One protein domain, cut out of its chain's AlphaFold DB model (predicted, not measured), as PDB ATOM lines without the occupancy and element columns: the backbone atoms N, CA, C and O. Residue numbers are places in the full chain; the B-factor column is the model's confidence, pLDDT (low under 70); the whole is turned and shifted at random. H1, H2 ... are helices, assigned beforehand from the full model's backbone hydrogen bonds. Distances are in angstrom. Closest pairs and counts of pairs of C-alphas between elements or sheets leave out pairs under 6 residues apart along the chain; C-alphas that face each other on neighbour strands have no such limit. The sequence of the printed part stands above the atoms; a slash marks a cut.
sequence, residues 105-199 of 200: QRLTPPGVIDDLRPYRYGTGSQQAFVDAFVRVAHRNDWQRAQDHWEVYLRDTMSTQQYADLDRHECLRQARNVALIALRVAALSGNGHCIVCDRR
ATOM      1  N   GLN A 105     233.625 285.848 294.506       64.88
ATOM      2  CA  GLN A 105     234.383 284.885 295.314       64.88
ATOM      3  C   GLN A 105     233.617 283.577 295.547       64.88
ATOM      4  O   GLN A 105     234.230 282.562 295.860       64.88
ATOM      5  N   ARG A 106     232.284 283.592 295.416       65.50
ATOM      6  CA  ARG A 106     231.455 282.377 295.460       65.50
ATOM      7  C   ARG A 106     231.507 281.596 294.147       65.50
ATOM      8  O   ARG A 106     231.410 280.380 294.185       65.50
ATOM      9  N   LEU A 107     231.665 282.295 293.022       69.69
ATOM     10  CA  LEU A 107     231.725 281.706 291.680       69.69
ATOM     11  C   LEU A 107     233.112 281.162 291.308       69.69
ATOM     12  O   LEU A 107     233.237 280.426 290.336       69.69
ATOM     13  N   THR A 108     234.160 281.525 292.050       64.06
ATOM     14  CA  THR A 108     235.508 280.997 291.798       64.06
ATOM     15  C   THR A 108     235.595 279.570 292.352       64.06
ATOM     16  O   THR A 108     235.244 279.371 293.523       64.06
ATOM     17  N   PRO A 109     236.055 278.577 291.566       63.72
ATOM     18  CA  PRO A 109     236.145 277.201 292.032       63.72
ATOM     19  C   PRO A 109     237.053 277.086 293.266       63.72
ATOM     20  O   PRO A 109     237.950 277.915 293.474       63.72
ATOM     21  N   PRO A 110     236.807 276.092 294.136       65.50
ATOM     22  CA  PRO A 110     237.663 275.848 295.282       65.50
ATOM     23  C   PRO A 110     239.101 275.571 294.835       65.50
ATOM     24  O   PRO A 110     239.323 274.758 293.945       65.50
ATOM     25  N   GLY A 111     240.074 276.215 295.490       67.25
ATOM     26  CA  GLY A 111     241.464 275.773 295.398       67.25
ATOM     27  C   GLY A 111     241.555 274.343 295.931       67.25
ATOM     28  O   GLY A 111     241.056 274.073 297.028       67.25
ATOM     29  N   VAL A 112     242.127 273.447 295.134       80.31
ATOM     30  CA  VAL A 112     242.289 272.027 295.462       80.31
ATOM     31  C   VAL A 112     243.612 271.865 296.196       80.31
ATOM     32  O   VAL A 112     244.627 272.374 295.732       80.31
ATOM     33  N   ILE A 113     243.596 271.215 297.362       83.50
ATOM     34  CA  ILE A 113     244.834 270.877 298.067       83.50
ATOM     35  C   ILE A 113     245.593 269.859 297.214       83.50
ATOM     36  O   ILE A 113     245.012 268.869 296.777       83.50
ATOM     37  N   ASP A 114     246.869 270.133 296.955       83.69
ATOM     38  CA  ASP A 114     247.693 269.287 296.096       83.69
ATOM     39  C   ASP A 114     247.890 267.888 296.707       83.69
ATOM     40  O   ASP A 114     248.105 267.752 297.916       83.69
ATOM     41  N   ASP A 115     247.893 266.871 295.843       88.81
ATOM     42  CA  ASP A 115     248.394 265.531 296.164       88.81
ATOM     43  C   ASP A 115     249.913 265.594 296.407       88.81
ATOM     44  O   ASP A 115     250.643 266.300 295.703       88.81
ATOM     45  N   LEU A 116     250.398 264.855 297.405       90.06
ATOM     46  CA  LEU A 116     251.818 264.724 297.722       90.06
ATOM     47  C   LEU A 116     252.577 263.821 296.744       90.06
ATOM     48  O   LEU A 116     253.795 263.950 296.616       90.06
ATOM     49  N   ARG A 117     251.907 262.899 296.041       89.06
ATOM     50  CA  ARG A 117     252.581 261.928 295.155       89.06
ATOM     51  C   ARG A 117     253.463 262.577 294.077       89.06
ATOM     52  O   ARG A 117     254.599 262.124 293.915       89.06
ATOM     53  N   PRO A 118     253.037 263.651 293.382       90.69
ATOM     54  CA  PRO A 118     253.880 264.342 292.409       90.69
ATOM     55  C   PRO A 118     255.150 264.948 293.018       90.69
ATOM     56  O   PRO A 118     256.151 265.095 292.321       90.69
ATOM     57  N   TYR A 119     255.158 265.265 294.319       89.81
ATOM     58  CA  TYR A 119     256.308 265.904 294.969       89.81
ATOM     59  C   TYR A 119     257.507 264.956 295.079       89.81
ATOM     60  O   TYR A 119     258.640 265.423 295.191       89.81
ATOM     61  N   ARG A 120     257.282 263.641 294.945       87.25
ATOM     62  CA  ARG A 120     258.342 262.631 294.826       87.25
ATOM     63  C   ARG A 120     259.271 262.881 293.637       87.25
ATOM     64  O   ARG A 120     260.450 262.562 293.717       87.25
ATOM     65  N   TYR A 121     258.736 263.439 292.556       87.94
ATOM     66  CA  TYR A 121     259.469 263.757 291.329       87.94
ATOM     67  C   TYR A 121     259.532 265.271 291.085       87.94
ATOM     68  O   TYR A 121     259.833 265.719 289.983       87.94
ATOM     69  N   GLY A 122     259.210 266.061 292.114       84.00
ATOM     70  CA  GLY A 122     259.159 267.514 292.054       84.00
ATOM     71  C   GLY A 122     260.535 268.166 292.176       84.00
ATOM     72  O   GLY A 122     261.573 267.547 291.943       84.00
ATOM     73  N   THR A 123     260.554 269.432 292.585       87.25
ATOM     74  CA  THR A 123     261.798 270.164 292.862       87.25
ATOM     75  C   THR A 123     262.586 269.511 294.001       87.25
ATOM     76  O   THR A 123     262.010 268.855 294.869       87.25
ATOM     77  N   GLY A 124     263.900 269.750 294.086       87.12
ATOM     78  CA  GLY A 124     264.720 269.198 295.179       87.12
ATOM     79  C   GLY A 124     264.197 269.549 296.583       87.12
ATOM     80  O   GLY A 124     264.279 268.742 297.506       87.12
ATOM     81  N   SER A 125     263.568 270.717 296.749       85.06
ATOM     82  CA  SER A 125     262.905 271.106 298.000       85.06
ATOM     83  C   SER A 125     261.632 270.305 298.299       85.06
ATOM     84  O   SER A 125     261.387 269.982 299.462       85.06
ATOM     85  N   GLN A 126     260.838 269.972 297.278       89.12
ATOM     86  CA  GLN A 126     259.642 269.134 297.402       89.12
ATOM     87  C   GLN A 126     260.014 267.685 297.719       89.12
ATOM     88  O   GLN A 126     259.413 267.087 298.609       89.12
ATOM     89  N   GLN A 127     261.052 267.161 297.068       90.94
ATOM     90  CA  GLN A 127     261.578 265.825 297.343       90.94
ATOM     91  C   GLN A 127     262.094 265.725 298.781       90.94
ATOM     92  O   GLN A 127     261.681 264.840 299.522       90.94
ATOM     93  N   ALA A 128     262.900 266.696 299.224       90.00
ATOM     94  CA  ALA A 128     263.401 266.731 300.596       90.00
ATOM     95  C   ALA A 128     262.280 266.866 301.644       90.00
ATOM     96  O   ALA A 128     262.402 266.353 302.757       90.00
ATOM     97  N   PHE A 129     261.188 267.560 301.306       92.06
ATOM     98  CA  PHE A 129     259.996 267.593 302.150       92.06
ATOM     99  C   PHE A 129     259.327 266.220 302.225       92.06
ATOM    100  O   PHE A 129     259.056 265.765 303.328       92.06
ATOM    101  N   VAL A 130     259.090 265.548 301.097       93.19
ATOM    102  CA  VAL A 130     258.490 264.203 301.072       93.19
ATOM    103  C   VAL A 130     259.353 263.199 301.833       93.19
ATOM    104  O   VAL A 130     258.825 262.397 302.600       93.19
ATOM    105  N   ASP A 131     260.672 263.264 301.680       91.50
ATOM    106  CA  ASP A 131     261.591 262.379 302.389       91.50
ATOM    107  C   ASP A 131     261.493 262.571 303.909       91.50
ATOM    108  O   ASP A 131     261.357 261.597 304.646       91.50
ATOM    109  N   ALA A 132     261.458 263.810 304.399       91.25
ATOM    110  CA  ALA A 132     261.284 264.064 305.828       91.25
ATOM    111  C   ALA A 132     259.853 263.751 306.308       91.25
ATOM    112  O   ALA A 132     259.638 263.065 307.300       91.25
ATOM    113  N   PHE A 133     258.839 264.244 305.609       92.06
ATOM    114  CA  PHE A 133     257.463 264.196 306.083       92.06
ATOM    115  C   PHE A 133     256.814 262.829 305.874       92.06
ATOM    116  O   PHE A 133     256.175 262.307 306.782       92.06
ATOM    117  N   VAL A 134     256.970 262.221 304.701       92.50
ATOM    118  CA  VAL A 134     256.345 260.929 304.395       92.50
ATOM    119  C   VAL A 134     257.212 259.786 304.910       92.50
ATOM    120  O   VAL A 134     256.713 258.924 305.632       92.50
ATOM    121  N   ARG A 135     258.517 259.768 304.594       89.12
ATOM    122  CA  ARG A 135     259.369 258.624 304.968       89.12
ATOM    123  C   ARG A 135     259.758 258.633 306.439       89.12
ATOM    124  O   ARG A 135     259.648 257.588 307.069       89.12
ATOM    125  N   VAL A 136     260.178 259.774 306.987       88.94
ATOM    126  CA  VAL A 136     260.559 259.849 308.408       88.94
ATOM    127  C   VAL A 136     259.310 259.976 309.282       88.94
ATOM    128  O   VAL A 136     259.024 259.063 310.052       88.94
ATOM    129  N   ALA A 137     258.511 261.036 309.108       89.50
ATOM    130  CA  ALA A 137     257.407 261.314 310.033       89.50
ATOM    131  C   ALA A 137     256.202 260.358 309.948       89.50
ATOM    132  O   ALA A 137     255.506 260.166 310.946       89.50
ATOM    133  N   HIS A 138     255.967 259.738 308.789       91.75
ATOM    134  CA  HIS A 138     254.859 258.794 308.578       91.75
ATOM    135  C   HIS A 138     255.320 257.383 308.201       91.75
ATOM    136  O   HIS A 138     254.494 256.564 307.811       91.75
ATOM    137  N   ARG A 139     256.619 257.064 308.315       90.38
ATOM    138  CA  ARG A 139     257.167 255.724 308.013       90.38
ATOM    139  C   ARG A 139     256.749 255.186 306.638       90.38
ATOM    140  O   ARG A 139     256.486 253.999 306.476       90.38
ATOM    141  N   ASN A 140     256.710 256.074 305.645       91.25
ATOM    142  CA  ASN A 140     256.317 255.801 304.263       91.25
ATOM    143  C   ASN A 140     254.820 255.464 304.062       91.25
ATOM    144  O   ASN A 140     254.447 254.977 302.994       91.25
ATOM    145  N   ASP A 141     253.958 255.756 305.041       92.75
ATOM    146  CA  ASP A 141     252.499 255.706 304.893       92.75
ATOM    147  C   ASP A 141     251.992 256.957 304.158       92.75
ATOM    148  O   ASP A 141     251.791 258.031 304.732       92.75
ATOM    149  N   TRP A 142     251.810 256.812 302.846       93.00
ATOM    150  CA  TRP A 142     251.392 257.895 301.956       93.00
ATOM    151  C   TRP A 142     249.964 258.364 302.195       93.00
ATOM    152  O   TRP A 142     249.682 259.547 302.018       93.00
ATOM    153  N   GLN A 143     249.066 257.457 302.573       93.00
ATOM    154  CA  GLN A 143     247.665 257.802 302.768       93.00
ATOM    155  C   GLN A 143     247.515 258.636 304.035       93.00
ATOM    156  O   GLN A 143     246.968 259.736 303.994       93.00
ATOM    157  N   ARG A 144     248.122 258.180 305.134       91.12
ATOM    158  CA  ARG A 144     248.129 258.932 306.388       91.12
ATOM    159  C   ARG A 144     248.851 260.274 306.257       91.12
ATOM    160  O   ARG A 144     248.389 261.272 306.806       91.12
ATOM    161  N   ALA A 145     249.960 260.318 305.516       92.12
ATOM    162  CA  ALA A 145     250.668 261.569 305.255       92.12
ATOM    163  C   ALA A 145     249.821 262.561 304.439       92.12
ATOM    164  O   ALA A 145     249.821 263.750 304.761       92.12
ATOM    165  N   GLN A 146     249.082 262.093 303.425       93.94
ATOM    166  CA  GLN A 146     248.167 262.927 302.638       93.94
ATOM    167  C   GLN A 146     247.039 263.494 303.510       93.94
ATOM    168  O   GLN A 146     246.807 264.703 303.496       93.94
ATOM    169  N   ASP A 147     246.405 262.665 304.340       92.31
ATOM    170  CA  ASP A 147     245.346 263.115 305.251       92.31
ATOM    171  C   ASP A 147     245.860 264.194 306.217       92.31
ATOM    172  O   ASP A 147     245.221 265.225 306.443       92.31
ATOM    173  N   HIS A 148     247.048 263.987 306.785       92.50
ATOM    174  CA  HIS A 148     247.654 264.940 307.715       92.50
ATOM    175  C   HIS A 148     248.103 266.231 307.032       92.50
ATOM    176  O   HIS A 148     247.990 267.309 307.621       92.50
ATOM    177  N   TRP A 149     248.566 266.143 305.788       92.31
ATOM    178  CA  TRP A 149     248.854 267.298 304.950       92.31
ATOM    179  C   TRP A 149     247.606 268.149 304.701       92.31
ATOM    180  O   TRP A 149     247.641 269.367 304.899       92.31
ATOM    181  N   GLU A 150     246.484 267.518 304.356       91.50
ATOM    182  CA  GLU A 150     245.212 268.204 304.128       91.50
ATOM    183  C   GLU A 150     244.669 268.864 305.395       91.50
ATOM    184  O   GLU A 150     244.258 270.029 305.359       91.50
ATOM    185  N   VAL A 151     244.715 268.156 306.528       89.31
ATOM    186  CA  VAL A 151     244.310 268.693 307.836       89.31
ATOM    187  C   VAL A 151     245.162 269.905 308.198       89.31
ATOM    188  O   VAL A 151     244.618 270.968 308.496       89.31
ATOM    189  N   TYR A 152     246.489 269.786 308.111       90.12
ATOM    190  CA  TYR A 152     247.391 270.877 308.464       90.12
ATOM    191  C   TYR A 152     247.174 272.107 307.576       90.12
ATOM    192  O   TYR A 152     247.138 273.239 308.068       90.12
ATOM    193  N   LEU A 153     247.001 271.911 306.266       90.75
ATOM    194  CA  LEU A 153     246.710 273.003 305.341       90.75
ATOM    195  C   LEU A 153     245.370 273.664 305.633       90.75
ATOM    196  O   LEU A 153     245.290 274.893 305.648       90.75
ATOM    197  N   ARG A 154     244.324 272.872 305.881       86.19
ATOM    198  CA  ARG A 154     242.995 273.384 306.227       86.19
ATOM    199  C   ARG A 154     243.043 274.231 307.495       86.19
ATOM    200  O   ARG A 154     242.514 275.343 307.489       86.19
ATOM    201  N   ASP A 155     243.725 273.747 308.526       86.00
ATOM    202  CA  ASP A 155     243.895 274.470 309.785       86.00
ATOM    203  C   ASP A 155     244.697 275.758 309.565       86.00
ATOM    204  O   ASP A 155     244.263 276.842 309.957       86.00
ATOM    205  N   THR A 156     245.812 275.680 308.835       86.75
ATOM    206  CA  THR A 156     246.651 276.843 308.507       86.75
ATOM    207  C   THR A 156     245.856 277.922 307.769       86.75
ATOM    208  O   THR A 156     245.880 279.086 308.169       86.75
ATOM    209  N   MET A 157     245.092 277.543 306.739       85.56
ATOM    210  CA  MET A 157     244.244 278.460 305.968       85.56
ATOM    211  C   MET A 157     243.115 279.086 306.798       85.56
ATOM    212  O   MET A 157     242.624 280.157 306.447       85.56
ATOM    213  N   SER A 158     242.699 278.445 307.892       80.56
ATOM    214  CA  SER A 158     241.665 278.973 308.792       80.56
ATOM    215  C   SER A 158     242.188 279.990 309.814       80.56
ATOM    216  O   SER A 158     241.402 280.620 310.524       80.56
ATOM    217  N   THR A 159     243.507 280.201 309.880       79.44
ATOM    218  CA  THR A 159     244.097 281.193 310.784       79.44
ATOM    219  C   THR A 159     243.868 282.632 310.306       79.44
ATOM    220  O   THR A 159     243.774 282.934 309.114       79.44
ATOM    221  N   GLN A 160     243.831 283.568 311.259       72.94
ATOM    222  CA  GLN A 160     243.569 284.995 311.011       72.94
ATOM    223  C   GLN A 160     244.523 285.644 310.000       72.94
ATOM    224  O   GLN A 160     244.126 286.576 309.297       72.94
ATOM    225  N   GLN A 161     245.752 285.132 309.887       72.44
ATOM    226  CA  GLN A 161     246.762 285.635 308.959       72.44
ATOM    227  C   GLN A 161     246.331 285.520 307.487       72.44
ATOM    228  O   GLN A 161     246.749 286.351 306.677       72.44
ATOM    229  N   TYR A 162     245.478 284.549 307.145       78.69
ATOM    230  CA  TYR A 162     245.048 284.298 305.766       78.69
ATOM    231  C   TYR A 162     243.624 284.777 305.457       78.69
ATOM    232  O   TYR A 162     243.196 284.729 304.307       78.69
ATOM    233  N   ALA A 163     242.900 285.307 306.446       74.50
ATOM    234  CA  ALA A 163     241.479 285.647 306.315       74.50
ATOM    235  C   ALA A 163     241.163 286.711 305.243       74.50
ATOM    236  O   ALA A 163     240.063 286.734 304.697       74.50
ATOM    237  N   ASP A 164     242.119 287.598 304.947       72.56
ATOM    238  CA  ASP A 164     241.966 288.681 303.965       72.56
ATOM    239  C   ASP A 164     242.446 288.289 302.546       72.56
ATOM    240  O   ASP A 164     242.358 289.110 301.627       72.56
ATOM    241  N   LEU A 165     242.997 287.084 302.355       76.31
ATOM    242  CA  LEU A 165     243.572 286.648 301.079       76.31
ATOM    243  C   LEU A 165     242.526 285.993 300.171       76.31
ATOM    244  O   LEU A 165     241.561 285.382 300.629       76.31
ATOM    245  N   ASP A 166     242.742 286.099 298.857       79.12
ATOM    246  CA  ASP A 166     241.996 285.291 297.892       79.12
ATOM    247  C   ASP A 166     242.282 283.799 298.114       79.12
ATOM    248  O   ASP A 166     243.373 283.437 298.546       79.12
ATOM    249  N   ARG A 167     241.328 282.918 297.802       76.44
ATOM    250  CA  ARG A 167     241.423 281.482 298.097       76.44
ATOM    251  C   ARG A 167     242.655 280.814 297.476       76.44
ATOM    252  O   ARG A 167     243.280 279.988 298.135       76.44
ATOM    253  N   HIS A 168     243.020 281.183 296.249       82.31
ATOM    254  CA  HIS A 168     244.196 280.616 295.580       82.31
ATOM    255  C   HIS A 168     245.494 281.127 296.201       82.31
ATOM    256  O   HIS A 168     246.447 280.372 296.374       82.31
ATOM    257  N   GLU A 169     245.514 282.403 296.581       83.62
ATOM    258  CA  GLU A 169     246.670 283.016 297.227       83.62
ATOM    259  C   GLU A 169     246.843 282.516 298.668       83.62
ATOM    260  O   GLU A 169     247.956 282.228 299.094       83.62
ATOM    261  N   CYS A 170     245.738 282.327 299.390       85.50
ATOM    262  CA  CYS A 170     245.686 281.692 300.701       85.50
ATOM    263  C   CYS A 170     246.277 280.284 300.640       85.50
ATOM    264  O   CYS A 170     247.200 279.981 301.393       85.50
ATOM    265  N   LEU A 171     245.801 279.448 299.710       88.69
ATOM    266  CA  LEU A 171     246.309 278.090 299.536       88.69
ATOM    267  C   LEU A 171     247.795 278.087 299.160       88.69
ATOM    268  O   LEU A 171     248.577 277.358 299.762       88.69
ATOM    269  N   ARG A 172     248.212 278.944 298.220       88.06
ATOM    270  CA  ARG A 172     249.616 279.066 297.803       88.06
ATOM    271  C   ARG A 172     250.528 279.447 298.970       88.06
ATOM    272  O   ARG A 172     251.574 278.826 299.156       88.06
ATOM    273  N   GLN A 173     250.149 280.453 299.755       88.56
ATOM    274  CA  GLN A 173     250.950 280.899 300.896       88.56
ATOM    275  C   GLN A 173     250.938 279.880 302.039       88.56
ATOM    276  O   GLN A 173     251.992 279.617 302.615       88.56
ATOM    277  N   ALA A 174     249.783 279.284 302.349       89.62
ATOM    278  CA  ALA A 174     249.671 278.228 303.352       89.62
ATOM    279  C   ALA A 174     250.542 277.021 302.980       89.62
ATOM    280  O   ALA A 174     251.300 276.546 303.817       89.62
ATOM    281  N   ARG A 175     250.529 276.601 301.710       90.56
ATOM    282  CA  ARG A 175     251.383 275.532 301.173       90.56
ATOM    283  C   ARG A 175     252.865 275.817 301.348       90.56
ATOM    284  O   ARG A 175     253.585 274.976 301.873       90.56
ATOM    285  N   ASN A 176     253.323 276.999 300.944       89.25
ATOM    286  CA  ASN A 176     254.741 277.348 301.043       89.25
ATOM    287  C   ASN A 176     255.228 277.351 302.499       89.25
ATOM    288  O   ASN A 176     256.325 276.877 302.783       89.25
ATOM    289  N   VAL A 177     254.403 277.848 303.425       88.88
ATOM    290  CA  VAL A 177     254.713 277.821 304.860       88.88
ATOM    291  C   VAL A 177     254.670 276.391 305.403       88.88
ATOM    292  O   VAL A 177     255.580 275.994 306.126       88.88
ATOM    293  N   ALA A 178     253.656 275.603 305.034       90.00
ATOM    294  CA  ALA A 178     253.478 274.231 305.498       90.00
ATOM    295  C   ALA A 178     254.634 273.318 305.073       90.00
ATOM    296  O   ALA A 178     255.136 272.569 305.905       90.00
ATOM    297  N   LEU A 179     255.114 273.434 303.829       90.44
ATOM    298  CA  LEU A 179     256.275 272.681 303.334       90.44
ATOM    299  C   LEU A 179     257.513 272.881 304.214       90.44
ATOM    300  O   LEU A 179     258.231 271.927 304.510       90.44
ATOM    301  N   ILE A 180     257.763 274.117 304.647       87.81
ATOM    302  CA  ILE A 180     258.911 274.444 305.496       87.81
ATOM    303  C   ILE A 180     258.655 273.964 306.925       87.81
ATOM    304  O   ILE A 180     259.475 273.243 307.487       87.81
ATOM    305  N   ALA A 181     257.511 274.337 307.502       87.62
ATOM    306  CA  ALA A 181     257.188 274.054 308.895       87.62
ATOM    307  C   ALA A 181     257.151 272.549 309.187       87.62
ATOM    308  O   ALA A 181     257.765 272.092 310.146       87.62
ATOM    309  N   LEU A 182     256.480 271.772 308.335       88.56
ATOM    310  CA  LEU A 182     256.350 270.328 308.510       88.56
ATOM    311  C   LEU A 182     257.659 269.589 308.230       88.56
ATOM    312  O   LEU A 182     257.938 268.600 308.903       88.56
ATOM    313  N   ARG A 183     258.492 270.075 307.297       88.94
ATOM    314  CA  ARG A 183     259.845 269.530 307.108       88.94
ATOM    315  C   ARG A 183     260.694 269.737 308.355       88.94
ATOM    316  O   ARG A 183     261.333 268.799 308.808       88.94
ATOM    317  N   VAL A 184     260.710 270.958 308.895       85.75
ATOM    318  CA  VAL A 184     261.475 271.268 310.109       85.75
ATOM    319  C   VAL A 184     260.976 270.416 311.269       85.75
ATOM    320  O   VAL A 184     261.789 269.758 311.903       85.75
ATOM    321  N   ALA A 185     259.661 270.342 311.480       85.00
ATOM    322  CA  ALA A 185     259.070 269.539 312.547       85.00
ATOM    323  C   ALA A 185     259.427 268.049 312.437       85.00
ATOM    324  O   ALA A 185     259.835 267.439 313.424       85.00
ATOM    325  N   ALA A 186     259.350 267.486 311.228       85.38
ATOM    326  CA  ALA A 186     259.734 266.101 310.976       85.38
ATOM    327  C   ALA A 186     261.222 265.834 311.271       85.38
ATOM    328  O   ALA A 186     261.574 264.725 311.660       85.38
ATOM    329  N   LEU A 187     262.094 266.836 311.111       83.31
ATOM    330  CA  LEU A 187     263.527 266.718 311.395       83.31
ATOM    331  C   LEU A 187     263.888 267.035 312.855       83.31
ATOM    332  O   LEU A 187     264.889 266.525 313.346       83.31
ATOM    333  N   SER A 188     263.114 267.879 313.545       77.81
ATOM    334  CA  SER A 188     263.496 268.445 314.844       77.81
ATOM    335  C   SER A 188     262.991 267.673 316.067       77.81
ATOM    336  O   SER A 188     263.455 267.958 317.165       77.81
ATOM    337  N   GLY A 189     262.036 266.743 315.930       57.38
ATOM    338  CA  GLY A 189     261.367 266.125 317.088       57.38
ATOM    339  C   GLY A 189     260.949 264.669 316.888       57.38
ATOM    340  O   GLY A 189     259.774 264.389 316.701       57.38
ATOM    341  N   ASN A 190     261.904 263.736 316.960       63.19
ATOM    342  CA  ASN A 190     261.684 262.275 316.924       63.19
ATOM    343  C   ASN A 190     261.109 261.696 315.621       63.19
ATOM    344  O   ASN A 190     260.740 260.523 315.585       63.19
ATOM    345  N   GLY A 191     261.047 262.476 314.538       66.31
ATOM    346  CA  GLY A 191     260.420 261.998 313.311       66.31
ATOM    347  C   GLY A 191     258.928 261.750 313.510       66.31
ATOM    348  O   GLY A 191     258.414 260.720 313.080       66.31
ATOM    349  N   HIS A 192     258.234 262.661 314.191       76.06
ATOM    350  CA  HIS A 192     256.785 262.610 314.344       76.06
ATOM    351  C   HIS A 192     256.106 263.792 313.656       76.06
ATOM    352  O   HIS A 192     256.664 264.877 313.482       76.06
ATOM    353  N   CYS A 193     254.889 263.545 313.183       85.00
ATOM    354  CA  CYS A 193     254.055 264.577 312.594       85.00
ATOM    355  C   CYS A 193     253.282 265.297 313.701       85.00
ATOM    356  O   CYS A 193     252.585 264.652 314.477       85.00
ATOM    357  N   ILE A 194     253.282 266.632 313.677       82.94
ATOM    358  CA  ILE A 194     252.511 267.473 314.611       82.94
ATOM    359  C   ILE A 194     251.026 267.066 314.663       82.94
ATOM    360  O   ILE A 194     250.377 267.177 315.702       82.94
ATOM    361  N   VAL A 195     250.461 266.614 313.538       83.44
ATOM    362  CA  VAL A 195     249.061 266.168 313.473       83.44
ATOM    363  C   VAL A 195     248.873 264.800 314.138       83.44
ATOM    364  O   VAL A 195     247.834 264.591 314.762       83.44
ATOM    365  N   CYS A 196     249.861 263.897 314.059       83.62
ATOM    366  CA  CYS A 196     249.849 262.641 314.818       83.62
ATOM    367  C   CYS A 196     249.830 262.927 316.321       83.62
ATOM    368  O   CYS A 196     248.963 262.408 317.015       83.62
ATOM    369  N   ASP A 197     250.733 263.791 316.788       81.44
ATOM    370  CA  ASP A 197     250.928 264.060 318.219       81.44
ATOM    371  C   ASP A 197     249.713 264.730 318.868       81.44
ATOM    372  O   ASP A 197     249.454 264.571 320.053       81.44
ATOM    373  N   ARG A 198     248.934 265.494 318.094       75.44
ATOM    374  CA  ARG A 198     247.693 266.113 318.588       75.44
ATOM    375  C   ARG A 198     246.497 265.161 318.628       75.44
ATOM    376  O   ARG A 198     245.454 265.555 319.143       75.44
ATOM    377  N   ARG A 199     246.594 263.981 318.010       63.47
ATOM    378  CA  ARG A 199     245.492 263.011 317.879       63.47
ATOM    379  C   ARG A 199     245.730 261.705 318.649       63.47
ATOM    380  O   ARG A 199     244.850 260.849 318.609       63.47
TER     381      ARG A 199
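What this domain is: This is residues 105 to 199 of the 200 residues of an uncharacterized protein of Streptomyces sp. CLI2509 (UniProt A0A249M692). A long helix, H4, makes one side of a triangle of three steeply crossed helices: H2 crosses the later part of H4, while H3 packs its residues 152 to 157 on the earlier part, and a tight link joins H2 to H3. Two short helices sit on this triangle, H1 on the beginning of H2 and H5 on H3, and residues 105 to 116, with no named element, form a tail that runs along the longest axis. The printed part has 95 residues with five named helices in the order H1, H2, H3, H4, H5, which hold 60 of the residues, and no named strand; its class is all helix. The whole is compact, with a radius of gyration of the C-alphas of 13.5 A, and the C-alphas span 41 by 29 by 20 A.

How they stand to each other: H4, residues 167 to 188, is the longest helix, and its centre is the nearest to the mean of the C-alphas, at 5.4 A. With its residues 179 to 187 alone it touches H2, residues 124 to 136. The closest C-alphas of the two are those of Phe 129 and Arg 183, 5.3 A apart. H2 and H4 run the same way at a steep tilt of 57 degrees. With its residues 170 to 178 alone H4 touches H3, residues 142 to 157, which meets it with residues 152 to 157 alone. The closest C-alphas here are those of Met 157 and Ala 174, 6.0 A apart. H3 and H4 run opposite ways at a steep tilt of 58 degrees. H2 and H3 only just touch, with 3 pairs of C-alphas within 8 A, the closest being those of Val 134 and Ala 145 at 5.8 A. They run opposite ways at a steep tilt of 67 degrees. The helix packing is mostly crossed: of these three pairs, 0 are at a shallow tilt. H1, residues 117 to 121, touches H2, which meets it with residues 126 to 130 alone; the closest C-alphas are those of Arg 120 and Gln 127, 5.2 A apart. H5, residues 194 to 197, touches H3, which meets it with residues 148 to 152 alone; the closest C-alphas are those of His 148 and Val 195, 6.1 A apart. H4 and H5 are close but not clearly touching, with the C-alphas of Ala 185 and Ile 194 the closest at 7.2 A. H1 is apart from H4 and from H5, and H2 is apart from H5. In H2 and H3 every O i to N i+4 pair is within hydrogen-bond range, and in H4 17 of 18 are; H1 has 0 of 1, beside 2 of 2 O i to N i+3 pairs, and H5 is too short for an O i to N i+4 pair.

Where its parts are: H4 runs 30.6 A from C-alpha 167 at (241.423, 281.482, 298.097) to C-alpha 188 at (263.496, 268.445, 314.844). H3, residues 142 to 157, measures 22.1 A, and H2, residues 124 to 136, 16.7 A. H1 begins at C-alpha 117, (252.581, 261.928, 295.155), and spans 8.1 A to C-alpha 121. H5 spans 5.2 A from C-alpha 194 to C-alpha 197 at (250.928, 264.060, 318.219).

The domain as a whole: The two C-alphas farthest apart are those of Leu 107 and Asn 190, at 43.7 A. The C-alphas of residues 105 to 116 lie 8 to 26 A from the mean of all C-alphas. The printed part has no cut. The links H1 to H2, H2 to H3 and H4 to H5 are tight, and H3 to H4, with 9 residues between them, is short; no link is long. The mean pLDDT of the printed part is 84.1, and it is under 70 at residues 105 to 111, residues 189 to 191 and residue 199.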